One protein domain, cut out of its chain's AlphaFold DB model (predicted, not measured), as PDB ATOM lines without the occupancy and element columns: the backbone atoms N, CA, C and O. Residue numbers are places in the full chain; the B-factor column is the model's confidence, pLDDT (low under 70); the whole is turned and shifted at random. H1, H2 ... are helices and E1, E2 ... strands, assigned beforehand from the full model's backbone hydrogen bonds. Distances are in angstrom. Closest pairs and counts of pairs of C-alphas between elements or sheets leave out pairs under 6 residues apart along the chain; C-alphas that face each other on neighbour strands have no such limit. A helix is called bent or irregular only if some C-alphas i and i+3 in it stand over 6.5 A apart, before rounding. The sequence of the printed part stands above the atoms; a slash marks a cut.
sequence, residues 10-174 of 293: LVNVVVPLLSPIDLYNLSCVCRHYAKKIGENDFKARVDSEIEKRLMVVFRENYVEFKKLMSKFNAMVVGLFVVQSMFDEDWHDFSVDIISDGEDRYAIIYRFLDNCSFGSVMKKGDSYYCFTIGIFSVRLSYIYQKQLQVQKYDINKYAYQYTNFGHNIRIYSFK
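AT A GLANCE: This is residues 10 to 174 of the 293 residues of an uncharacterized protein of viral metagenome (UniProt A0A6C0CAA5). A strongly twisted wall of seven strands makes one end of this domain, and a small head of three short helices, H1, H2 and H3, makes the other. The long bent helix H4 joins them: its arm H4a reaches from the head to the sheet, and its arm H4b turns off beside the strands, packing on E6 and side by side with H6, while H5 packs on H2, H4a, E2 and E6. The printed part has 165 residues, with six named helices and seven named strands in the order H1 H2 H3 H4 E1 H5 E2 H6 E3 E4 E5 E6 E7; the class is mixed, helices and strands. The mixed sheet runs E3 E4 E5 E2 E1 E6 E7. The whole is compact, with a radius of gyration of the C-alphas of 16.7 A, and only just elongated, spanning 51 by 34 by 32 A.

HOW THE PARTS SIT: Start at H1, residues 10 to 17, only just irregular, with C-alphas 12 and 15 6.50 A apart; it is close to but not clearly touching H2, residues 20 to 29, the closest C-alphas being Val 15 and Leu 23 at 6.6 A. H2 and H3, residues 31 to 36, touch only at the corner, C-alphas Ser 27 and Ala 34 being closest at 4.3 A. H4, residues 39 to 71, was assigned as one helix by its hydrogen bonds but is bent, with C-alphas 57 and 60 9.3 A apart; its arms H4a, 39 to 57, and H4b, 60 to 71, stand at a steep tilt of 53 degrees, and H4b is irregular, with C-alphas 60 and 63 7.2 A apart. With residues 42 to 49 alone H4a touches H2, closest at C-alphas Arg 45 and Pro 20, 5.4 A. H5, residues 79 to 86, touches H4a, whose residues 46 to 53 alone take part, closest at C-alphas Met 85 and Val 46, 5.5 A. H6, residues 104 to 114, touches H4b at a shallow tilt of 27 degrees, opposite ways, closest at C-alphas Asn 114 and Glu 64, 7.0 A. Next find the strands: E1, 75 to 77; E2, 94 to 99; E3, 120 to 123; E4, 127 to 132; E5, 135 to 141; E6, 157 to 162; E7, 165 to 170. The sheet with H4a, H4b and H6 on one face makes two layers, one of strands and one of helices; H6 lies over E5, along it at 11 degrees on the local plane, at a height over the sheet of 8.8 A. E3 E4 E5 form a meander, each strand the antiparallel neighbour of the one before, with N 121 and O 129 at 2.9 A and N 137 and O 130 at 2.8 A within hydrogen-bond range. E2, H6, E3 are a split strand-helix-strand unit, two strands of one sheet with a helix between them along the chain and with E4 and E5 between them in the sheet, and its crossover is right-handed. E5 and E2 are parallel, N 138 and O 95 at 2.8 A; E2 and E1 are antiparallel, N 75 and O 98 at 2.8 A, as are E1 and E6, N 76 and O 159 at 2.8 A, and the hairpin E6 and E7, N 169 and O 158 at 2.8 A. Every O i to N i+4 pair is within hydrogen-bond range in H2, H3, H4a and H5, against 7 of 8 in H4b, 6 of 7 in H6 and 1 of 4 in H1, where 1 of 5 O i to N i+3 pairs is.

IN THESE COORDINATES: Find C-alpha 10 at (147.106, 128.655, 135.456), where H1 begins. H4a starts at C-alpha 39, (161.405, 122.287, 137.021), and runs 26.6 A; H4b measures 18.6 A, E5 19.4 A and H6 16.1 A. E7 ends at C-alpha 170, (166.943, 114.559, 133.913).

THE WHOLE: The C-alphas farthest apart, His 32 and Gly 124, are 52.3 A apart, and the printed part has no cut. Look for the long link at residues 142 to 156, between E5 and E6. The mean pLDDT of the printed part is 75.8; 45 residues are under 70, among them 140 to 156.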
ATOM      1  N   LEU A  10     145.942 129.155 136.178       87.00
ATOM      2  CA  LEU A  10     147.106 128.655 135.456       87.00
ATOM      3  C   LEU A  10     147.789 127.514 136.223       87.00
ATOM      4  O   LEU A  10     148.000 126.447 135.658       87.00
ATOM      5  N   VAL A  11     148.128 127.735 137.494       86.44
ATOM      6  CA  VAL A  11     148.933 126.791 138.284       86.44
ATOM      7  C   VAL A  11     148.130 125.561 138.702       86.44
ATOM      8  O   VAL A  11     148.650 124.453 138.628       86.44
ATOM      9  N   ASN A  12     146.873 125.728 139.114       87.62
ATOM     10  CA  ASN A  12     146.107 124.633 139.715       87.62
ATOM     11  C   ASN A  12     145.188 123.908 138.728       87.62
ATOM     12  O   ASN A  12     144.746 122.801 139.026       87.62
ATOM     13  N   VAL A  13     144.882 124.510 137.574       88.31
ATOM     14  CA  VAL A  13     143.972 123.918 136.580       88.31
ATOM     15  C   VAL A  13     144.700 123.635 135.279       88.31
ATOM     16  O   VAL A  13     144.684 122.504 134.814       88.31
ATOM     17  N   VAL A  14     145.365 124.631 134.689       89.12
ATOM     18  CA  VAL A  14     145.970 124.468 133.359       89.12
ATOM     19  C   VAL A  14     147.220 123.593 133.423       89.12
ATOM     20  O   VAL A  14     147.270 122.571 132.749       89.12
ATOM     21  N   VAL A  15     148.210 123.946 134.249       89.38
ATOM     22  CA  VAL A  15     149.497 123.229 134.345       89.38
ATOM     23  C   VAL A  15     149.331 121.718 134.587       89.38
ATOM     24  O   VAL A  15     149.991 120.949 133.888       89.38
ATOM     25  N   PRO A  16     148.446 121.246 135.490       89.38
ATOM     26  CA  PRO A  16     148.262 119.814 135.719       89.38
ATOM     27  C   PRO A  16     147.667 119.048 134.530       89.38
ATOM     28  O   PRO A  16     147.862 117.834 134.456       89.38
ATOM     29  N   LEU A  17     146.957 119.729 133.625       89.56
ATOM     30  CA  LEU A  17     146.313 119.130 132.450       89.56
ATOM     31  C   LEU A  17     147.230 119.059 131.226       89.56
ATOM     32  O   LEU A  17     146.890 118.388 130.255       89.56
ATOM     33  N   LEU A  18     148.367 119.756 131.251       90.50
ATOM     34  CA  LEU A  18     149.291 119.783 130.126       90.50
ATOM     35  C   LEU A  18     150.213 118.564 130.129       90.50
ATOM     36  O   LEU A  18     150.720 118.142 131.175       90.50
ATOM     37  N   SER A  19     150.478 118.054 128.927       89.44
ATOM     38  CA  SER A  19     151.566 117.110 128.693       89.44
ATOM     39  C   SER A  19     152.914 117.767 129.037       89.44
ATOM     40  O   SER A  19     153.021 119.001 129.063       89.44
ATOM     41  N   PRO A  20     153.980 116.983 129.276       88.38
ATOM     42  CA  PRO A  20     155.304 117.549 129.520       88.38
ATOM     43  C   PRO A  20     155.759 118.513 128.411       88.38
ATOM     44  O   PRO A  20     156.262 119.601 128.706       88.38
ATOM     45  N   ILE A  21     155.530 118.157 127.144       84.88
ATOM     46  CA  ILE A  21     155.935 118.971 125.993       84.88
ATOM     47  C   ILE A  21     155.114 120.256 125.871       84.88
ATOM     48  O   ILE A  21     155.685 121.313 125.598       84.88
ATOM     49  N   ASP A  22     153.811 120.213 126.151       88.81
ATOM     50  CA  ASP A  22     152.961 121.407 126.129       88.81
ATOM     51  C   ASP A  22     153.296 122.355 127.272       88.81
ATOM     52  O   ASP A  22     153.375 123.569 127.076       88.81
ATOM     53  N   LEU A  23     153.558 121.807 128.460       89.06
ATOM     54  CA  LEU A  23     153.988 122.585 129.613       89.06
ATOM     55  C   LEU A  23     155.314 123.300 129.323       89.06
ATOM     56  O   LEU A  23     155.480 124.486 129.622       89.06
ATOM     57  N   TYR A  24     156.244 122.592 128.686       83.44
ATOM     58  CA  TYR A  24     157.490 123.175 128.218       83.44
ATOM     59  C   TYR A  24     157.257 124.261 127.159       83.44
ATOM     60  O   TYR A  24     157.751 125.378 127.323       83.44
ATOM     61  N   ASN A  25     156.465 123.990 126.118       85.44
ATOM     62  CA  ASN A  25     156.162 124.969 125.072       85.44
ATOM     63  C   ASN A  25     155.513 126.230 125.656       85.44
ATOM     64  O   ASN A  25     155.912 127.340 125.301       85.44
ATOM     65  N   LEU A  26     154.596 126.081 126.616       87.88
ATOM     66  CA  LEU A  26     153.971 127.192 127.330       87.88
ATOM     67  C   LEU A  26     155.002 128.029 128.097       87.88
ATOM     68  O   LEU A  26     154.953 129.261 128.056       87.88
ATOM     69  N   SER A  27     155.977 127.381 128.743       85.44
ATOM     70  CA  SER A  27     157.082 128.078 129.413       85.44
ATOM     71  C   SER A  27     157.938 128.899 128.438       85.44
ATOM     72  O   SER A  27     158.445 129.958 128.807       85.44
ATOM     73  N   CYS A  28     158.049 128.469 127.177       80.94
ATOM     74  CA  CYS A  28     158.808 129.171 126.141       80.94
ATOM     75  C   CYS A  28     158.080 130.388 125.548       80.94
ATOM     76  O   CYS A  28     158.742 131.258 124.985       80.94
ATOM     77  N   VAL A  29     156.751 130.486 125.680       85.94
ATOM     78  CA  VAL A  29     155.967 131.584 125.081       85.94
ATOM     79  C   VAL A  29     156.364 132.942 125.659       85.94
ATOM     80  O   VAL A  29     156.546 133.908 124.917       85.94
ATOM     81  N   CYS A  30     156.491 133.058 126.986       83.00
ATOM     82  CA  CYS A  30     156.894 134.315 127.611       83.00
ATOM     83  C   CYS A  30     157.499 134.145 129.011       83.00
ATOM     84  O   CYS A  30     157.271 133.161 129.717       83.00
ATOM     85  N   ARG A  31     158.215 135.185 129.468       82.81
ATOM     86  CA  ARG A  31     158.843 135.220 130.804       82.81
ATOM     87  C   ARG A  31     157.849 135.061 131.958       82.81
ATOM     88  O   ARG A  31     158.269 134.686 133.047       82.81
ATOM     89  N   HIS A  32     156.573 135.398 131.758       86.06
ATOM     90  CA  HIS A  32     155.557 135.240 132.796       86.06
ATOM     91  C   HIS A  32     155.310 133.755 133.091       86.06
ATOM     92  O   HIS A  32     155.459 133.342 134.238       86.06
ATOM     93  N   TYR A  33     155.038 132.949 132.061       85.94
ATOM     94  CA  TYR A  33     154.847 131.504 132.209       85.94
ATOM     95  C   TYR A  33     156.127 130.797 132.657       85.94
ATOM     96  O   TYR A  33     156.078 130.011 133.598       85.94
ATOM     97  N   ALA A  34     157.285 131.167 132.099       82.00
ATOM     98  CA  ALA A  34     158.582 130.619 132.514       82.00
ATOM     99  C   ALA A  34     158.887 130.797 134.014       82.00
ATOM    100  O   ALA A  34     159.600 129.994 134.602       82.00
ATOM    101  N   LYS A  35     158.380 131.864 134.647       85.00
ATOM    102  CA  LYS A  35     158.555 132.102 136.091       85.00
ATOM    103  C   LYS A  35     157.593 131.296 136.963       85.00
ATOM    104  O   LYS A  35     157.826 131.193 138.163       85.00
ATOM    105  N   LYS A  36     156.483 130.834 136.392       86.25
ATOM    106  CA  LYS A  36     155.411 130.134 137.109       86.25
ATOM    107  C   LYS A  36     155.491 128.623 136.948       86.25
ATOM    108  O   LYS A  36     155.069 127.922 137.851       86.25
ATOM    109  N   ILE A  37     156.040 128.164 135.831       85.25
ATOM    110  CA  ILE A  37     156.274 126.755 135.535       85.25
ATOM    111  C   ILE A  37     157.710 126.437 135.946       85.25
ATOM    112  O   ILE A  37     158.665 126.861 135.291       85.25
ATOM    113  N   GLY A  38     157.862 125.739 137.065       81.25
ATOM    114  CA  GLY A  38     159.150 125.312 137.584       81.25
ATOM    115  C   GLY A  38     159.598 123.959 137.035       81.25
ATOM    116  O   GLY A  38     158.840 123.197 136.439       81.25
ATOM    117  N   GLU A  39     160.857 123.616 137.315       82.62
ATOM    118  CA  GLU A  39     161.405 122.287 137.021       82.62
ATOM    119  C   GLU A  39     160.606 121.167 137.708       82.62
ATOM    120  O   GLU A  39     160.420 120.100 137.131       82.62
ATOM    121  N   ASN A  40     160.100 121.417 138.918       85.62
ATOM    122  CA  ASN A  40     159.300 120.440 139.657       85.62
ATOM    123  C   ASN A  40     157.958 120.157 138.976       85.62
ATOM    124  O   ASN A  40     157.550 118.999 138.931       85.62
ATOM    125  N   ASP A  41     157.309 121.175 138.401       87.19
ATOM    126  CA  ASP A  41     156.056 120.994 137.660       87.19
ATOM    127  C   ASP A  41     156.294 120.111 136.435       87.19
ATOM    128  O   ASP A  41     155.569 119.142 136.206       87.19
ATOM    129  N   PHE A  42     157.378 120.385 135.700       85.94
ATOM    130  CA  PHE A  42     157.783 119.567 134.561       85.94
ATOM    131  C   PHE A  42     158.094 118.128 134.975       85.94
ATOM    132  O   PHE A  42     157.536 117.194 134.406       85.94
ATOM    133  N   LYS A  43     158.931 117.929 136.000       86.44
ATOM    134  CA  LYS A  43     159.265 116.594 136.516       86.44
ATOM    135  C   LYS A  43     158.024 115.819 136.946       86.44
ATOM    136  O   LYS A  43     157.930 114.643 136.621       86.44
ATOM    137  N   ALA A  44     157.068 116.472 137.605       88.50
ATOM    138  CA  ALA A  44     155.810 115.851 138.007       88.50
ATOM    139  C   ALA A  44     154.942 115.447 136.805       88.50
ATOM    140  O   ALA A  44     154.269 114.419 136.854       88.50
ATOM    141  N   ARG A  45     154.942 116.229 135.716       89.44
ATOM    142  CA  ARG A  45     154.241 115.831 134.484       89.44
ATOM    143  C   ARG A  45     154.936 114.659 133.794       89.44
ATOM    144  O   ARG A  45     154.256 113.732 133.373       89.44
ATOM    145  N   VAL A  46     156.268 114.664 133.716       88.81
ATOM    146  CA  VAL A  46     157.023 113.544 133.128       88.81
ATOM    147  C   VAL A  46     156.826 112.265 133.939       88.81
ATOM    148  O   VAL A  46     156.609 111.212 133.357       88.81
ATOM    149  N   ASP A  47     156.854 112.357 135.269       90.06
ATOM    150  CA  ASP A  47     156.554 111.250 136.185       90.06
ATOM    151  C   ASP A  47     155.172 110.641 135.896       90.06
ATOM    152  O   ASP A  47     155.051 109.441 135.653       90.06
ATOM    153  N   SER A  48     154.143 111.490 135.803       89.62
ATOM    154  CA  SER A  48     152.786 111.052 135.462       89.62
ATOM    155  C   SER A  48     152.705 110.372 134.090       89.62
ATOM    156  O   SER A  48     151.961 109.401 133.942       89.62
ATOM    157  N   GLU A  49     153.430 110.871 133.088       90.69
ATOM    158  CA  GLU A  49     153.415 110.299 131.738       90.69
ATOM    159  C   GLU A  49     154.171 108.963 131.678       90.69
ATOM    160  O   GLU A  49     153.695 108.015 131.055       90.69
ATOM    161  N   ILE A  50     155.293 108.841 132.397       90.06
ATOM    162  CA  ILE A  50     156.029 107.579 132.557       90.06
ATOM    163  C   ILE A  50     155.136 106.518 133.208       90.06
ATOM    164  O   ILE A  50     155.002 105.428 132.654       90.06
ATOM    165  N   GLU A  51     154.494 106.820 134.341       90.12
ATOM    166  CA  GLU A  51     153.617 105.865 135.040       90.12
ATOM    167  C   GLU A  51     152.424 105.461 134.156       90.12
ATOM    168  O   GLU A  51     152.107 104.275 134.042       90.12
ATOM    169  N   LYS A  52     151.797 106.421 133.459       90.12
ATOM    170  CA  LYS A  52     150.718 106.151 132.493       90.12
ATOM    171  C   LYS A  52     151.179 105.190 131.393       90.12
ATOM    172  O   LYS A  52     150.490 104.211 131.112       90.12
ATOM    173  N   ARG A  53     152.342 105.438 130.789       88.94
ATOM    174  CA  ARG A  53     152.891 104.603 129.708       88.94
ATOM    175  C   ARG A  53     153.303 103.221 130.209       88.94
ATOM    176  O   ARG A  53     152.979 102.225 129.569       88.94
ATOM    177  N   LEU A  54     153.943 103.125 131.373       88.38
ATOM    178  CA  LEU A  54     154.308 101.836 131.971       88.38
ATOM    179  C   LEU A  54     153.071 101.010 132.338       88.38
ATOM    180  O   LEU A  54     153.069  99.802 132.127       88.38
ATOM    181  N   MET A  55     151.994 101.640 132.804       89.69
ATOM    182  CA  MET A  55     150.723 100.956 133.041       89.69
ATOM    183  C   MET A  55     150.112 100.403 131.744       89.69
ATOM    184  O   MET A  55     149.573  99.300 131.752       89.69
ATOM    185  N   VAL A  56     150.238 101.109 130.616       87.69
ATOM    186  CA  VAL A  56     149.814 100.596 129.298       87.69
ATOM    187  C   VAL A  56     150.685  99.422 128.838       87.69
ATOM    188  O   VAL A  56     150.158  98.443 128.303       87.69
ATOM    189  N   VAL A  57     152.002  99.504 129.055       84.62
ATOM    190  CA  VAL A  57     152.960  98.458 128.667       84.62
ATOM    191  C   VAL A  57     152.764  97.197 129.504       84.62
ATOM    192  O   VAL A  57     152.604  96.120 128.944       84.62
ATOM    193  N   PHE A  58     152.758  97.319 130.832       85.00
ATOM    194  CA  PHE A  58     152.742  96.179 131.752       85.00
ATOM    195  C   PHE A  58     151.333  95.712 132.132       85.00
ATOM    196  O   PHE A  58     151.197  94.592 132.621       85.00
ATOM    197  N   ARG A  59     150.295  96.522 131.887       86.56
ATOM    198  CA  ARG A  59     148.876  96.183 132.093       86.56
ATOM    199  C   ARG A  59     148.624  95.570 133.475       86.56
ATOM    200  O   ARG A  59     148.966  96.176 134.488       86.56
ATOM    201  N   GLU A  60     148.064  94.365 133.540       86.38
ATOM    202  CA  GLU A  60     147.812  93.621 134.774       86.38
ATOM    203  C   GLU A  60     149.079  93.345 135.601       86.38
ATOM    204  O   GLU A  60     149.005  93.281 136.828       86.38
ATOM    205  N   ASN A  61     150.253  93.266 134.965       85.25
ATOM    206  CA  ASN A  61     151.529  93.061 135.652       85.25
ATOM    207  C   ASN A  61     152.089  94.355 136.267       85.25
ATOM    208  O   ASN A  61     153.092  94.298 136.974       85.25
ATOM    209  N   TYR A  62     151.480  95.523 136.026       88.00
ATOM    210  CA  TYR A  62     152.043  96.819 136.423       88.00
ATOM    211  C   TYR A  62     152.302  96.947 137.932       88.00
ATOM    212  O   TYR A  62     153.347  97.440 138.360       88.00
ATOM    213  N   VAL A  63     151.365  96.465 138.754       89.38
ATOM    214  CA  VAL A  63     151.498  96.509 140.218       89.38
ATOM    215  C   VAL A  63     152.688  95.670 140.683       89.38
ATOM    216  O   VAL A  63     153.442  96.098 141.556       89.38
ATOM    217  N   GLU A  64     152.876  94.489 140.098       86.81
ATOM    218  CA  GLU A  64     153.970  93.588 140.463       86.81
ATOM    219  C   GLU A  64     155.313  94.083 139.920       86.81
ATOM    220  O   GLU A  64     156.299  94.131 140.653       86.81
ATOM    221  N   PHE A  65     155.318  94.588 138.685       86.50
ATOM    222  CA  PHE A  65     156.434  95.319 138.096       86.50
ATOM    223  C   PHE A  65     156.946  96.411 139.046       86.50
ATOM    224  O   PHE A  65     158.125  96.420 139.398       86.50
ATOM    225  N   LYS A  66     156.060  97.284 139.543       87.62
ATOM    226  CA  LYS A  66     156.422  98.378 140.457       87.62
ATOM    227  C   LYS A  66     157.056  97.866 141.753       87.62
ATOM    228  O   LYS A  66     158.063  98.417 142.197       87.62
ATOM    229  N   LYS A  67     156.531  96.777 142.333       86.50
ATOM    230  CA  LYS A  67     157.129  96.146 143.524       86.50
ATOM    231  C   LYS A  67     158.532  95.621 143.249       86.50
ATOM    232  O   LYS A  67     159.426  95.835 144.068       86.50
ATOM    233  N   LEU A  68     158.734  94.940 142.120       84.31
ATOM    234  CA  LEU A  68     160.042  94.414 141.733       84.31
ATOM    235  C   LEU A  68     161.038  95.553 141.500       84.31
ATOM    236  O   LEU A  68     162.152  95.497 142.019       84.31
ATOM    237  N   MET A  69     160.621  96.615 140.807       84.88
ATOM    238  CA  MET A  69     161.458  97.791 140.573       84.88
ATOM    239  C   MET A  69     161.919  98.431 141.887       84.88
ATOM    240  O   MET A  69     163.117  98.638 142.069       84.88
ATOM    241  N   SER A  70     161.005  98.671 142.836       84.81
ATOM    242  CA  SER A  70     161.352  99.197 144.165       84.81
ATOM    243  C   SER A  70     162.269  98.250 144.943       84.81
ATOM    244  O   SER A  70     163.279  98.682 145.495       84.81
ATOM    245  N   LYS A  71     161.948  96.949 144.968       82.00
ATOM    246  CA  LYS A  71     162.704  95.932 145.717       82.00
ATOM    247  C   LYS A  71     164.154  95.825 145.255       82.00
ATOM    248  O   LYS A  71     165.041  95.632 146.080       82.00
ATOM    249  N   PHE A  72     164.382  95.926 143.950       78.44
ATOM    250  CA  PHE A  72     165.705  95.802 143.343       78.44
ATOM    251  C   PHE A  72     166.368  97.145 143.040       78.44
ATOM    252  O   PHE A  72     167.376  97.178 142.333       78.44
ATOM    253  N   ASN A  73     165.800  98.246 143.547       78.50
ATOM    254  CA  ASN A  73     166.284  99.599 143.289       78.50
ATOM    255  C   ASN A  73     166.525  99.860 141.787       78.50
ATOM    256  O   ASN A  73     167.500 100.506 141.391       78.50
ATOM    257  N   ALA A  74     165.673  99.273 140.947       80.31
ATOM    258  CA  ALA A  74     165.823  99.295 139.509       80.31
ATOM    259  C   ALA A  74     165.318 100.622 138.930       80.31
ATOM    260  O   ALA A  74     164.508 101.344 139.523       80.31
ATOM    261  N   MET A  75     165.811 100.940 137.742       84.75
ATOM    262  CA  MET A  75     165.577 102.191 137.042       84.75
ATOM    263  C   MET A  75     165.133 101.907 135.616       84.75
ATOM    264  O   MET A  75     165.756 101.100 134.929       84.75
ATOM    265  N   VAL A  76     164.093 102.599 135.161       85.81
ATOM    266  CA  VAL A  76     163.804 102.736 133.731       85.81
ATOM    267  C   VAL A  76     164.715 103.828 133.192       85.81
ATOM    268  O   VAL A  76     164.815 104.897 133.794       85.81
ATOM    269  N   VAL A  77     165.405 103.578 132.086       79.75
ATOM    270  CA  VAL A  77     166.400 104.518 131.562       79.75
ATOM    271  C   VAL A  77     166.242 104.772 130.075       79.75
ATOM    272  O   VAL A  77     165.520 104.080 129.357       79.75
ATOM    273  N   GLY A  78     166.994 105.766 129.616       74.69
ATOM    274  CA  GLY A  78     167.238 105.977 128.204       74.69
ATOM    275  C   GLY A  78     165.981 106.447 127.501       74.69
ATOM    276  O   GLY A  78     165.308 107.379 127.947       74.69
ATOM    277  N   LEU A  79     165.700 105.827 126.364       74.00
ATOM    278  CA  LEU A  79     164.793 106.403 125.396       74.00
ATOM    279  C   LEU A  79     163.348 106.511 125.889       74.00
ATOM    280  O   LEU A  79     162.691 107.510 125.619       74.00
ATOM    281  N   PHE A  80     162.878 105.532 126.655       80.94
ATOM    282  CA  PHE A  80     161.517 105.545 127.187       80.94
ATOM    283  C   PHE A  80     161.231 106.802 128.029       80.94
ATOM    284  O   PHE A  80     160.176 107.428 127.908       80.94
ATOM    285  N   VAL A  81     162.204 107.218 128.846       82.94
ATOM    286  CA  VAL A  81     162.117 108.453 129.642       82.94
ATOM    287  C   VAL A  81     162.031 109.668 128.720       82.94
ATOM    288  O   VAL A  81     161.186 110.535 128.920       82.94
ATOM    289  N   VAL A  82     162.863 109.715 127.677       79.19
ATOM    290  CA  VAL A  82     162.895 110.846 126.743       79.19
ATOM    291  C   VAL A  82     161.614 110.932 125.905       79.19
ATOM    292  O   VAL A  82     161.064 112.016 125.748       79.19
ATOM    293  N   GLN A  83     161.089 109.803 125.432       79.62
ATOM    294  CA  GLN A  83     159.786 109.725 124.764       79.62
ATOM    295  C   GLN A  83     158.670 110.265 125.656       79.62
ATOM    296  O   GLN A  83     157.855 111.065 125.207       79.62
ATOM    297  N   SER A  84     158.687 109.911 126.940       86.50
ATOM    298  CA  SER A  84     157.689 110.387 127.903       86.50
ATOM    299  C   SER A  84     157.782 111.901 128.146       86.50
ATOM    300  O   SER A  84     156.797 112.535 128.499       86.50
ATOM    301  N   MET A  85     158.950 112.512 127.927       84.06
ATOM    302  CA  MET A  85     159.144 113.964 128.030       84.06
ATOM    303  C   MET A  85     158.646 114.738 126.805       84.06
ATOM    304  O   MET A  85     158.354 115.929 126.921       84.06
ATOM    305  N   PHE A  86     158.577 114.090 125.643       79.00
ATOM    306  CA  PHE A  86     158.209 114.725 124.374       79.00
ATOM    307  C   PHE A  86     156.865 114.259 123.811       79.00
ATOM    308  O   PHE A  86     156.502 114.685 122.720       79.00
ATOM    309  N   ASP A  87     156.143 113.425 124.561       79.00
ATOM    310  CA  ASP A  87     154.918 112.742 124.130       79.00
ATOM    311  C   ASP A  87     155.110 111.902 122.843       79.00
ATOM    312  O   ASP A  87     154.339 111.917 121.891       79.00
ATOM    313  N   GLU A  88     156.247 111.206 122.838       76.06
ATOM    314  CA  GLU A  88     156.841 110.337 121.819       76.06
ATOM    315  C   GLU A  88     156.315 108.915 121.657       76.06
ATOM    316  O   GLU A  88     156.637 108.110 122.523       76.06
ATOM    317  N   ASP A  89     155.686 108.530 120.546       67.69
ATOM    318  CA  ASP A  89     155.304 107.127 120.304       67.69
ATOM    319  C   ASP A  89     156.105 106.466 119.163       67.69
ATOM    320  O   ASP A  89     155.583 106.136 118.094       67.69
ATOM    321  N   TRP A  90     157.420 106.293 119.345       60.31
ATOM    322  CA  TRP A  90     158.247 105.661 118.304       60.31
ATOM    323  C   TRP A  90     158.029 104.153 118.239       60.31
ATOM    324  O   TRP A  90     157.915 103.488 119.259       60.31
ATOM    325  N   HIS A  91     158.037 103.609 117.022       53.69
ATOM    326  CA  HIS A  91     157.601 102.241 116.721       53.69
ATOM    327  C   HIS A  91     158.489 101.144 117.343       53.69
ATOM    328  O   HIS A  91     158.031 100.018 117.511       53.69
ATOM    329  N   ASP A  92     159.707 101.491 117.771       56.03
ATOM    330  CA  ASP A  92     160.594 100.637 118.565       56.03
ATOM    331  C   ASP A  92     160.509 101.017 120.052       56.03
ATOM    332  O   ASP A  92     161.428 101.602 120.635       56.03
ATOM    333  N   PHE A  93     159.376 100.704 120.680       58.66
ATOM    334  CA  PHE A  93     159.216 100.845 122.124       58.66
ATOM    335  C   PHE A  93     160.038  99.769 122.830       58.66
ATOM    336  O   PHE A  93     159.553  98.657 123.029       58.66
ATOM    337  N   SER A  94     161.281 100.095 123.190       69.19
ATOM    338  CA  SER A  94     162.076  99.318 124.138       69.19
ATOM    339  C   SER A  94     162.088 100.006 125.499       69.19
ATOM    340  O   SER A  94     162.664 101.084 125.646       69.19
ATOM    341  N   VAL A  95     161.486  99.378 126.510       75.50
ATOM    342  CA  VAL A  95     161.677  99.804 127.906       75.50
ATOM    343  C   VAL A  95     163.001  99.220 128.392       75.50
ATOM    344  O   VAL A  95     163.090  98.012 128.599       75.50
ATOM    345  N   ASP A  96     164.028 100.058 128.532       78.44
ATOM    346  CA  ASP A  96     165.323  99.648 129.079       78.44
ATOM    347  C   ASP A  96     165.299  99.769 130.613       78.44
ATOM    348  O   ASP A  96     165.106 100.856 131.163       78.44
ATOM    349  N   ILE A  97     165.495  98.649 131.309       77.25
ATOM    350  CA  ILE A  97     165.533  98.581 132.778       77.25
ATOM    351  C   ILE A  97     166.945  98.223 133.232       77.25
ATOM    352  O   ILE A  97     167.552  97.319 132.661       77.25
ATOM    353  N   ILE A  98     167.435  98.898 134.275       75.94
ATOM    354  CA  ILE A  98     168.745  98.674 134.901       75.94
ATOM    355  C   ILE A  98     168.570  98.479 136.400       75.94
ATOM    356  O   ILE A  98     167.877  99.259 137.044       75.94
ATOM    357  N   SER A  99     169.244  97.489 136.977       73.44
ATOM    358  CA  SER A  99     169.346  97.324 138.428       73.44
ATOM    359  C   SER A  99     170.806  97.195 138.840       73.44
ATOM    360  O   SER A  99     171.581  96.485 138.199       73.44
ATOM    361  N   ASP A 100     171.157  97.904 139.909       67.44
ATOM    362  CA  ASP A 100     172.450  97.828 140.578       67.44
ATOM    363  C   ASP A 100     172.284  96.941 141.815       67.44
ATOM    364  O   ASP A 100     171.865  97.394 142.881       67.44
ATOM    365  N   GLY A 101     172.490  95.638 141.634       61.38
ATOM    366  CA  GLY A 101     172.295  94.633 142.675       61.38
ATOM    367  C   GLY A 101     173.268  93.469 142.530       61.38
ATOM    368  O   GLY A 101     173.725  93.159 141.426       61.38
ATOM    369  N   GLU A 102     173.589  92.822 143.651       56.72
ATOM    370  CA  GLU A 102     174.578  91.735 143.713       56.72
ATOM    371  C   GLU A 102     174.125  90.459 142.977       56.72
ATOM    372  O   GLU A 102     174.969  89.699 142.504       56.72
ATOM    373  N   ASP A 103     172.814  90.247 142.797       64.38
ATOM    374  CA  ASP A 103     172.273  89.037 142.168       64.38
ATOM    375  C   ASP A 103     171.549  89.325 140.840       64.38
ATOM    376  O   ASP A 103     170.348  89.608 140.779       64.38
ATOM    377  N   ARG A 104     172.328  89.226 139.756       61.81
ATOM    378  CA  ARG A 104     171.909  89.455 138.358       61.81
ATOM    379  C   ARG A 104     170.742  88.569 137.946       61.81
ATOM    380  O   ARG A 104     169.877  88.981 137.182       61.81
ATOM    381  N   TYR A 105     170.751  87.331 138.418       64.19
ATOM    382  CA  TYR A 105     169.810  86.315 137.982       64.19
ATOM    383  C   TYR A 105     168.507  86.425 138.765       64.19
ATOM    384  O   TYR A 105     167.437  86.255 138.183       64.19
ATOM    385  N   ALA A 106     168.569  86.803 140.043       69.69
ATOM    386  CA  ALA A 106     167.380  86.956 140.871       69.69
ATOM    387  C   ALA A 106     166.391  88.001 140.338       69.69
ATOM    388  O   ALA A 106     165.188  87.755 140.411       69.69
ATOM    389  N   ILE A 107     166.847  89.143 139.805       71.25
ATOM    390  CA  ILE A 107     165.912  90.136 139.247       71.25
ATOM    391  C   ILE A 107     165.240  89.601 137.984       71.25
ATOM    392  O   ILE A 107     164.018  89.633 137.892       71.25
ATOM    393  N   ILE A 108     166.015  89.045 137.050       71.19
ATOM    394  CA  ILE A 108     165.491  88.529 135.785       71.19
ATOM    395  C   ILE A 108     164.515  87.383 136.041       71.19
ATOM    396  O   ILE A 108     163.376  87.462 135.594       71.19
ATOM    397  N   TYR A 109     164.914  86.360 136.803       73.75
ATOM    398  CA  TYR A 109     164.031  85.231 137.092       73.75
ATOM    399  C   TYR A 109     162.780  85.674 137.842       73.75
ATOM    400  O   TYR A 109     161.695  85.257 137.473       73.75
ATOM    401  N   ARG A 110     162.867  86.609 138.798       74.94
ATOM    402  CA  ARG A 110     161.651  87.102 139.460       74.94
ATOM    403  C   ARG A 110     160.741  87.895 138.538       74.94
ATOM    404  O   ARG A 110     159.533  87.781 138.694       74.94
ATOM    405  N   PHE A 111     161.280  88.671 137.601       75.94
ATOM    406  CA  PHE A 111     160.449  89.279 136.564       75.94
ATOM    407  C   PHE A 111     159.744  88.187 135.756       75.94
ATOM    408  O   PHE A 111     158.531  88.253 135.610       75.94
ATOM    409  N   LEU A 112     160.468  87.164 135.295       74.12
ATOM    410  CA  LEU A 112     159.895  86.058 134.517       74.12
ATOM    411  C   LEU A 112     158.860  85.233 135.303       74.12
ATOM    412  O   LEU A 112     157.872  84.796 134.727       74.12
ATOM    413  N   ASP A 113     159.068  85.052 136.608       76.56
ATOM    414  CA  ASP A 113     158.199  84.254 137.478       76.56
ATOM    415  C   ASP A 113     156.936  85.013 137.916       76.56
ATOM    416  O   ASP A 113     155.923  84.393 138.233       76.56
ATOM    417  N   ASN A 114     156.998  86.350 137.996       74.56
ATOM    418  CA  ASN A 114     155.930  87.177 138.577       74.56
ATOM    419  C   ASN A 114     155.218  88.072 137.552       74.56
ATOM    420  O   ASN A 114     154.196  88.671 137.879       74.56
ATOM    421  N   CYS A 115     155.732  88.193 136.328       74.88
ATOM    422  CA  CYS A 115     155.088  88.931 135.249       74.88
ATOM    423  C   CYS A 115     154.835  87.998 134.062       74.88
ATOM    424  O   CYS A 115     155.733  87.306 133.589       74.88
ATOM    425  N   SER A 116     153.601  87.998 133.558       72.94
ATOM    426  CA  SER A 116     153.243  87.200 132.383       72.94
ATOM    427  C   SER A 116     153.783  87.859 131.113       72.94
ATOM    428  O   SER A 116     153.282  88.900 130.687       72.94
ATOM    429  N   PHE A 117     154.804  87.252 130.508       76.75
ATOM    430  CA  PHE A 117     155.415  87.710 129.258       76.75
ATOM    431  C   PHE A 117     155.042  86.800 128.087       76.75
ATOM    432  O   PHE A 117     154.806  85.610 128.269       76.75
ATOM    433  N   GLY A 118     154.999  87.363 126.877       71.50
ATOM    434  CA  GLY A 118     154.717  86.608 125.656       71.50
ATOM    435  C   GLY A 118     155.920  85.775 125.222       71.50
ATOM    436  O   GLY A 118     156.000  84.580 125.487       71.50
ATOM    437  N   SER A 119     156.869  86.412 124.536       74.31
ATOM    438  CA  SER A 119     158.140  85.785 124.163       74.31
ATOM    439  C   SER A 119     159.252  86.252 125.094       74.31
ATOM    440  O   SER A 119     159.292  87.421 125.475       74.31
ATOM    441  N   VAL A 120     160.155  85.341 125.454       76.25
ATOM    442  CA  VAL A 120     161.334  85.627 126.277       76.25
ATOM    443  C   VAL A 120     162.560  85.133 125.524       76.25
ATOM    444  O   VAL A 120     162.660  83.954 125.189       76.25
ATOM    445  N   MET A 121     163.503  86.033 125.254       69.62
ATOM    446  CA  MET A 121     164.744  85.718 124.555       69.62
ATOM    447  C   MET A 121     165.940  86.240 125.348       69.62
ATOM    448  O   MET A 121     166.100  87.445 125.552       69.62
ATOM    449  N   LYS A 122     166.824  85.323 125.755       70.50
ATOM    450  CA  LYS A 122     168.152  85.679 126.265       70.50
ATOM    451  C   LYS A 122     169.030  86.102 125.080       70.50
ATOM    452  O   LYS A 122     169.171  85.343 124.122       70.50
ATOM    453  N   LYS A 123     169.626  87.297 125.134       66.94
ATOM    454  CA  LYS A 123     170.557  87.804 124.111       66.94
ATOM    455  C   LYS A 123     171.944  87.972 124.737       66.94
ATOM    456  O   LYS A 123     172.262  89.009 125.313       66.94
ATOM    457  N   GLY A 124     172.764  86.926 124.634       65.31
ATOM    458  CA  GLY A 124     174.076  86.877 125.289       65.31
ATOM    459  C   GLY A 124     173.969  86.936 126.817       65.31
ATOM    460  O   GLY A 124     172.918  86.641 127.379       65.31
ATOM    461  N   ASP A 125     175.048  87.323 127.497       61.41
ATOM    462  CA  ASP A 125     175.096  87.384 128.970       61.41
ATOM    463  C   ASP A 125     174.738  88.760 129.554       61.41
ATOM    464  O   ASP A 125     174.813  88.960 130.767       61.41
ATOM    465  N   SER A 126     174.350  89.716 128.707       61.62
ATOM    466  CA  SER A 126     174.228  91.128 129.092       61.62
ATOM    467  C   SER A 126     172.784  91.595 129.305       61.62
ATOM    468  O   SER A 126     172.553  92.495 130.112       61.62
ATOM    469  N   TYR A 127     171.803  91.013 128.602       69.50
ATOM    470  CA  TYR A 127     170.403  91.428 128.724       69.50
ATOM    471  C   TYR A 127     169.397  90.354 128.284       69.50
ATOM    472  O   TYR A 127     169.707  89.418 127.540       69.50
ATOM    473  N   TYR A 128     168.158  90.533 128.738       73.06
ATOM    474  CA  TYR A 128     166.988  89.767 128.319       73.06
ATOM    475  C   TYR A 128     166.031  90.685 127.569       73.06
ATOM    476  O   TYR A 128     165.762  91.803 128.011       73.06
ATOM    477  N   CYS A 129     165.502  90.199 126.451       76.88
ATOM    478  CA  CYS A 129     164.396  90.841 125.756       76.88
ATOM    479  C   CYS A 129     163.129  90.025 125.977       76.88
ATOM    480  O   CYS A 129     163.141  88.801 125.834       76.88
ATOM    481  N   PHE A 130     162.036  90.705 126.290       80.75
ATOM    482  CA  PHE A 130     160.719  90.096 126.383       80.75
ATOM    483  C   PHE A 130     159.674  90.944 125.681       80.75
ATOM    484  O   PHE A 130     159.851  92.150 125.513       80.75
ATOM    485  N   THR A 131     158.589  90.306 125.258       75.38
ATOM    486  CA  THR A 131     157.453  91.002 124.656       75.38
ATOM    487  C   THR A 131     156.253  91.032 125.590       75.38
ATOM    488  O   THR A 131     155.921  90.033 126.231       75.38
ATOM    489  N   ILE A 132     155.582  92.183 125.648       72.44
ATOM    490  CA  ILE A 132     154.289  92.354 126.322       72.44
ATOM    491  C   ILE A 132     153.316  92.923 125.296       72.44
ATOM    492  O   ILE A 132     153.386  94.097 124.937       72.44
ATOM    493  N   GLY A 133     152.434  92.077 124.761       72.25
ATOM    494  CA  GLY A 133     151.623  92.446 123.600       72.25
ATOM    495  C   GLY A 133     152.507  92.821 122.404       72.25
ATOM    496  O   GLY A 133     153.275  91.990 121.928       72.25
ATOM    497  N   ILE A 134     152.403  94.071 121.944       68.94
ATOM    498  CA  ILE A 134     153.215  94.627 120.843       68.94
ATOM    499  C   ILE A 134     154.511  95.306 121.313       68.94
ATOM    500  O   ILE A 134     155.298  95.754 120.486       68.94
ATOM    501  N   PHE A 135     154.729  95.426 122.626       69.88
ATOM    502  CA  PHE A 135     155.884  96.128 123.182       69.88
ATOM    503  C   PHE A 135     157.076  95.191 123.342       69.88
ATOM    504  O   PHE A 135     156.907  94.036 123.737       69.88
ATOM    505  N   SER A 136     158.283  95.715 123.114       73.88
ATOM    506  CA  SER A 136     159.528  95.059 123.504       73.88
ATOM    507  C   SER A 136     160.019  95.664 124.819       73.88
ATOM    508  O   SER A 136     160.046  96.872 125.017       73.88
ATOM    509  N   VAL A 137     160.473  94.840 125.745       74.06
ATOM    510  CA  VAL A 137     161.103  95.300 126.980       74.06
ATOM    511  C   VAL A 137     162.478  94.671 127.052       74.06
ATOM    512  O   VAL A 137     162.638  93.469 126.836       74.06
ATOM    513  N   ARG A 138     163.485  95.501 127.321       76.88
ATOM    514  CA  ARG A 138     164.861  95.065 127.501       76.88
ATOM    515  C   ARG A 138     165.245  95.245 128.961       76.88
ATOM    516  O   ARG A 138     165.448  96.354 129.447       76.88
ATOM    517  N   LEU A 139     165.429  94.134 129.650       73.62
ATOM    518  CA  LEU A 139     166.015  94.136 130.982       73.62
ATOM    519  C   LEU A 139     167.520  93.939 130.840       73.62
ATOM    520  O   LEU A 139     167.987  92.841 130.527       73.62
ATOM    521  N   SER A 140     168.264  95.024 131.027       68.88
ATOM    522  CA  SER A 140     169.722  95.018 130.990       68.88
ATOM    523  C   SER A 140     170.263  94.986 132.410       68.88
ATOM    524  O   SER A 140     169.868  95.776 133.265       68.88
ATOM    525  N   TYR A 141     171.211  94.095 132.667       62.25
ATOM    526  CA  TYR A 141     171.964  94.131 133.912       62.25
ATOM    527  C   TYR A 141     173.316  94.775 133.633       62.25
ATOM    528  O   TYR A 141     174.105  94.259 132.844       62.25
ATOM    529  N   ILE A 142     173.585  95.914 134.265       58.97
ATOM    530  CA  ILE A 142     174.826  96.656 134.046       58.97
ATOM    531  C   ILE A 142     175.484  96.829 135.398       58.97
ATOM    532  O   ILE A 142     174.943  97.490 136.281       58.97
ATOM    533  N   TYR A 143     176.676  96.254 135.550       51.97
ATOM    534  CA  TYR A 143     177.539  96.602 136.671       51.97
ATOM    535  C   TYR A 143     177.791  98.111 136.604       51.97
ATOM    536  O   TYR A 143     178.188  98.600 135.548       51.97
ATOM    537  N   GLN A 144     177.642  98.845 137.708       48.25
ATOM    538  CA  GLN A 144     177.896 100.295 137.786       48.25
ATOM    539  C   GLN A 144     179.251 100.749 137.178       48.25
ATOM    540  O   GLN A 144     179.446 101.917 136.863       48.25
ATOM    541  N   LYS A 145     180.217  99.842 136.980       41.28
ATOM    542  CA  LYS A 145     181.504 100.133 136.318       41.28
ATOM    543  C   LYS A 145     181.487 100.037 134.783       41.28
ATOM    544  O   LYS A 145     182.455 100.442 134.153       41.28
ATOM    545  N   GLN A 146     180.409  99.542 134.183       47.47
ATOM    546  CA  GLN A 146     180.194  99.425 132.736       47.47
ATOM    547  C   GLN A 146     179.060 100.346 132.246       47.47
ATOM    548  O   GLN A 146     178.501 100.110 131.183       47.47
ATOM    549  N   LEU A 147     178.732 101.416 132.995       48.00
ATOM    550  CA  LEU A 147     177.611 102.338 132.715       48.00
ATOM    551  C   LEU A 147     177.678 103.073 131.357       48.00
ATOM    552  O   LEU A 147     176.787 103.856 131.038       48.00
ATOM    553  N   GLN A 148     178.691 102.818 130.531       44.97
ATOM    554  CA  GLN A 148     178.603 103.062 129.097       44.97
ATOM    555  C   GLN A 148     177.909 101.871 128.438       44.97
ATOM    556  O   GLN A 148     178.527 101.100 127.706       44.97
ATOM    557  N   VAL A 149     176.608 101.699 128.682       42.81
ATOM    558  CA  VAL A 149     175.842 100.957 127.682       42.81
ATOM    559  C   VAL A 149     175.868 101.811 126.438       42.81
ATOM    560  O   VAL A 149     175.390 102.943 126.447       42.81
ATOM    561  N   GLN A 150     176.510 101.245 125.423       46.62
ATOM    562  CA  GLN A 150     176.956 101.779 124.138       46.62
ATOM    563  C   GLN A 150     175.833 102.370 123.261       46.62
ATOM    564  O   GLN A 150     175.848 102.246 122.052       46.62
ATOM    565  N   LYS A 151     174.786 102.955 123.840       45.38
ATOM    566  CA  LYS A 151     173.676 103.574 123.113       45.38
ATOM    567  C   LYS A 151     173.121 104.804 123.831       45.38
ATOM    568  O   LYS A 151     172.656 105.720 123.166       45.38
ATOM    569  N   TYR A 152     173.206 104.861 125.167       49.03
ATOM    570  CA  TYR A 152     172.704 105.982 125.966       49.03
ATOM    571  C   TYR A 152     173.542 106.166 127.230       49.03
ATOM    572  O   TYR A 152     173.841 105.209 127.937       49.03
ATOM    573  N   ASP A 153     173.873 107.412 127.565       53.66
ATOM    574  CA  ASP A 153     174.419 107.733 128.884       53.66
ATOM    575  C   ASP A 153     173.288 107.597 129.912       53.66
ATOM    576  O   ASP A 153     172.436 108.471 130.060       53.66
ATOM    577  N   ILE A 154     173.243 106.451 130.580       48.41
ATOM    578  CA  ILE A 154     172.191 106.057 131.527       48.41
ATOM    579  C   ILE A 154     172.162 106.910 132.798       48.41
ATOM    580  O   ILE A 154     171.181 106.882 133.537       48.41
ATOM    581  N   ASN A 155     173.193 107.729 133.024       52.59
ATOM    582  CA  ASN A 155     173.167 108.759 134.057       52.59
ATOM    583  C   ASN A 155     172.399 110.011 133.604       52.59
ATOM    584  O   ASN A 155     172.199 110.921 134.414       52.59
ATOM    585  N   LYS A 156     171.980 110.081 132.328       66.88
ATOM    586  CA  LYS A 156     171.289 111.248 131.778       66.88
ATOM    587  C   LYS A 156     169.793 111.247 131.995       66.88
ATOM    588  O   LYS A 156     169.254 112.251 132.446       66.88
ATOM    589  N   TYR A 157     169.123 110.155 131.668       73.69
ATOM    590  CA  TYR A 157     167.668 110.076 131.728       73.69
ATOM    591  C   TYR A 157     167.299 108.780 132.425       73.69
ATOM    592  O   TYR A 157     167.407 107.703 131.839       73.69
ATOM    593  N   ALA A 158     166.938 108.894 133.698       80.44
ATOM    594  CA  ALA A 158     166.637 107.753 134.541       80.44
ATOM    595  C   ALA A 158     165.418 108.036 135.408       80.44
ATOM    596  O   ALA A 158     165.249 109.130 135.950       80.44
ATOM    597  N   TYR A 159     164.593 107.017 135.556       83.00
ATOM    598  CA  TYR A 159     163.407 107.014 136.378       83.00
ATOM    599  C   TYR A 159     163.506 105.861 137.371       83.00
ATOM    600  O   TYR A 159     163.471 104.690 136.993       83.00
ATOM    601  N   GLN A 160     163.703 106.204 138.640       82.25
ATOM    602  CA  GLN A 160     164.001 105.255 139.703       82.25
ATOM    603  C   GLN A 160     162.813 105.095 140.642       82.25
ATOM    604  O   GLN A 160     162.272 106.079 141.153       82.25
ATOM    605  N   TYR A 161     162.471 103.844 140.936       76.38
ATOM    606  CA  TYR A 161     161.548 103.516 142.013       76.38
ATOM    607  C   TYR A 161     162.328 103.424 143.324       76.38
ATOM    608  O   TYR A 161     163.290 102.667 143.428       76.38
ATOM    609  N   THR A 162     161.918 104.185 144.336       66.06
ATOM    610  CA  THR A 162     162.495 104.116 145.685       66.06
ATOM    611  C   THR A 162     161.414 103.793 146.710       66.06
ATOM    612  O   THR A 162     160.222 103.975 146.458       66.06
ATOM    613  N   ASN A 163     161.821 103.360 147.903       57.12
ATOM    614  CA  ASN A 163     160.896 103.123 149.019       57.12
ATOM    615  C   ASN A 163     160.200 104.406 149.514       57.12
ATOM    616  O   ASN A 163     159.218 104.320 150.243       57.12
ATOM    617  N   PHE A 164     160.696 105.583 149.121       56.00
ATOM    618  CA  PHE A 164     160.160 106.893 149.503       56.00
ATOM    619  C   PHE A 164     159.387 107.579 148.364       56.00
ATOM    620  O   PHE A 164     158.998 108.736 148.503       56.00
ATOM    621  N   GLY A 165     159.174 106.883 147.241       62.44
ATOM    622  CA  GLY A 165     158.517 107.411 146.044       62.44
ATOM    623  C   GLY A 165     159.379 107.298 144.788       62.44
ATOM    624  O   GLY A 165     160.354 106.545 144.737       62.44
ATOM    625  N   HIS A 166     159.013 108.046 143.756       70.44
ATOM    626  CA  HIS A 166     159.695 108.041 142.464       70.44
ATOM    627  C   HIS A 166     160.754 109.138 142.408       70.44
ATOM    628  O   HIS A 166     160.561 110.230 142.941       70.44
ATOM    629  N   ASN A 167     161.884 108.860 141.762       78.56
ATOM    630  CA  ASN A 167     162.920 109.857 141.524       78.56
ATOM    631  C   ASN A 167     163.273 109.894 140.041       78.56
ATOM    632  O   ASN A 167     163.862 108.952 139.506       78.56
ATOM    633  N   ILE A 168     162.929 111.008 139.397       82.38
ATOM    634  CA  ILE A 168     163.316 111.277 138.021       82.38
ATOM    635  C   ILE A 168     164.598 112.111 137.963       82.38
ATOM    636  O   ILE A 168     164.692 113.228 138.484       82.38
ATOM    637  N   ARG A 169     165.594 111.574 137.263       79.12
ATOM    638  CA  ARG A 169     166.848 112.251 136.947       79.12
ATOM    639  C   ARG A 169     166.827 112.642 135.477       79.12
ATOM    640  O   ARG A 169     166.814 111.786 134.597       79.12
ATOM    641  N   ILE A 170     166.835 113.952 135.240       71.88
ATOM    642  CA  ILE A 170     166.943 114.559 133.913       71.88
ATOM    643  C   ILE A 170     168.245 115.355 133.889       71.88
ATOM    644  O   ILE A 170     168.376 116.395 134.538       71.88
ATOM    645  N   TYR A 171     169.233 114.856 133.160       67.81
ATOM    646  CA  TYR A 171     170.536 115.482 133.056       67.81
ATOM    647  C   TYR A 171     170.449 116.767 132.276       67.81
ATOM    648  O   TYR A 171     169.912 116.825 131.170       67.81
ATOM    649  N   SER A 172     171.045 117.795 132.877       69.62
ATOM    650  CA  SER A 172     171.074 119.139 132.334       69.62
ATOM    651  C   SER A 172     169.689 119.562 131.842       69.62
ATOM    652  O   SER A 172     169.504 119.883 130.671       69.62
ATOM    653  N   PHE A 173     168.712 119.579 132.757       69.19
ATOM    654  CA  PHE A 173     167.358 120.071 132.484       69.19
ATOM    655  C   PHE A 173     167.383 121.415 131.741       69.19
ATOM    656  O   PHE A 173     166.677 121.609 130.760       69.19
ATOM    657  N   LYS A 174     168.316 122.300 132.111       72.94
ATOM    658  CA  LYS A 174     168.592 123.547 131.391       72.94
ATOM    659  C   LYS A 174     168.942 123.344 129.909       72.94
ATOM    660  O   LYS A 174     168.468 124.107 129.075       72.94
TER     661      LYS A 174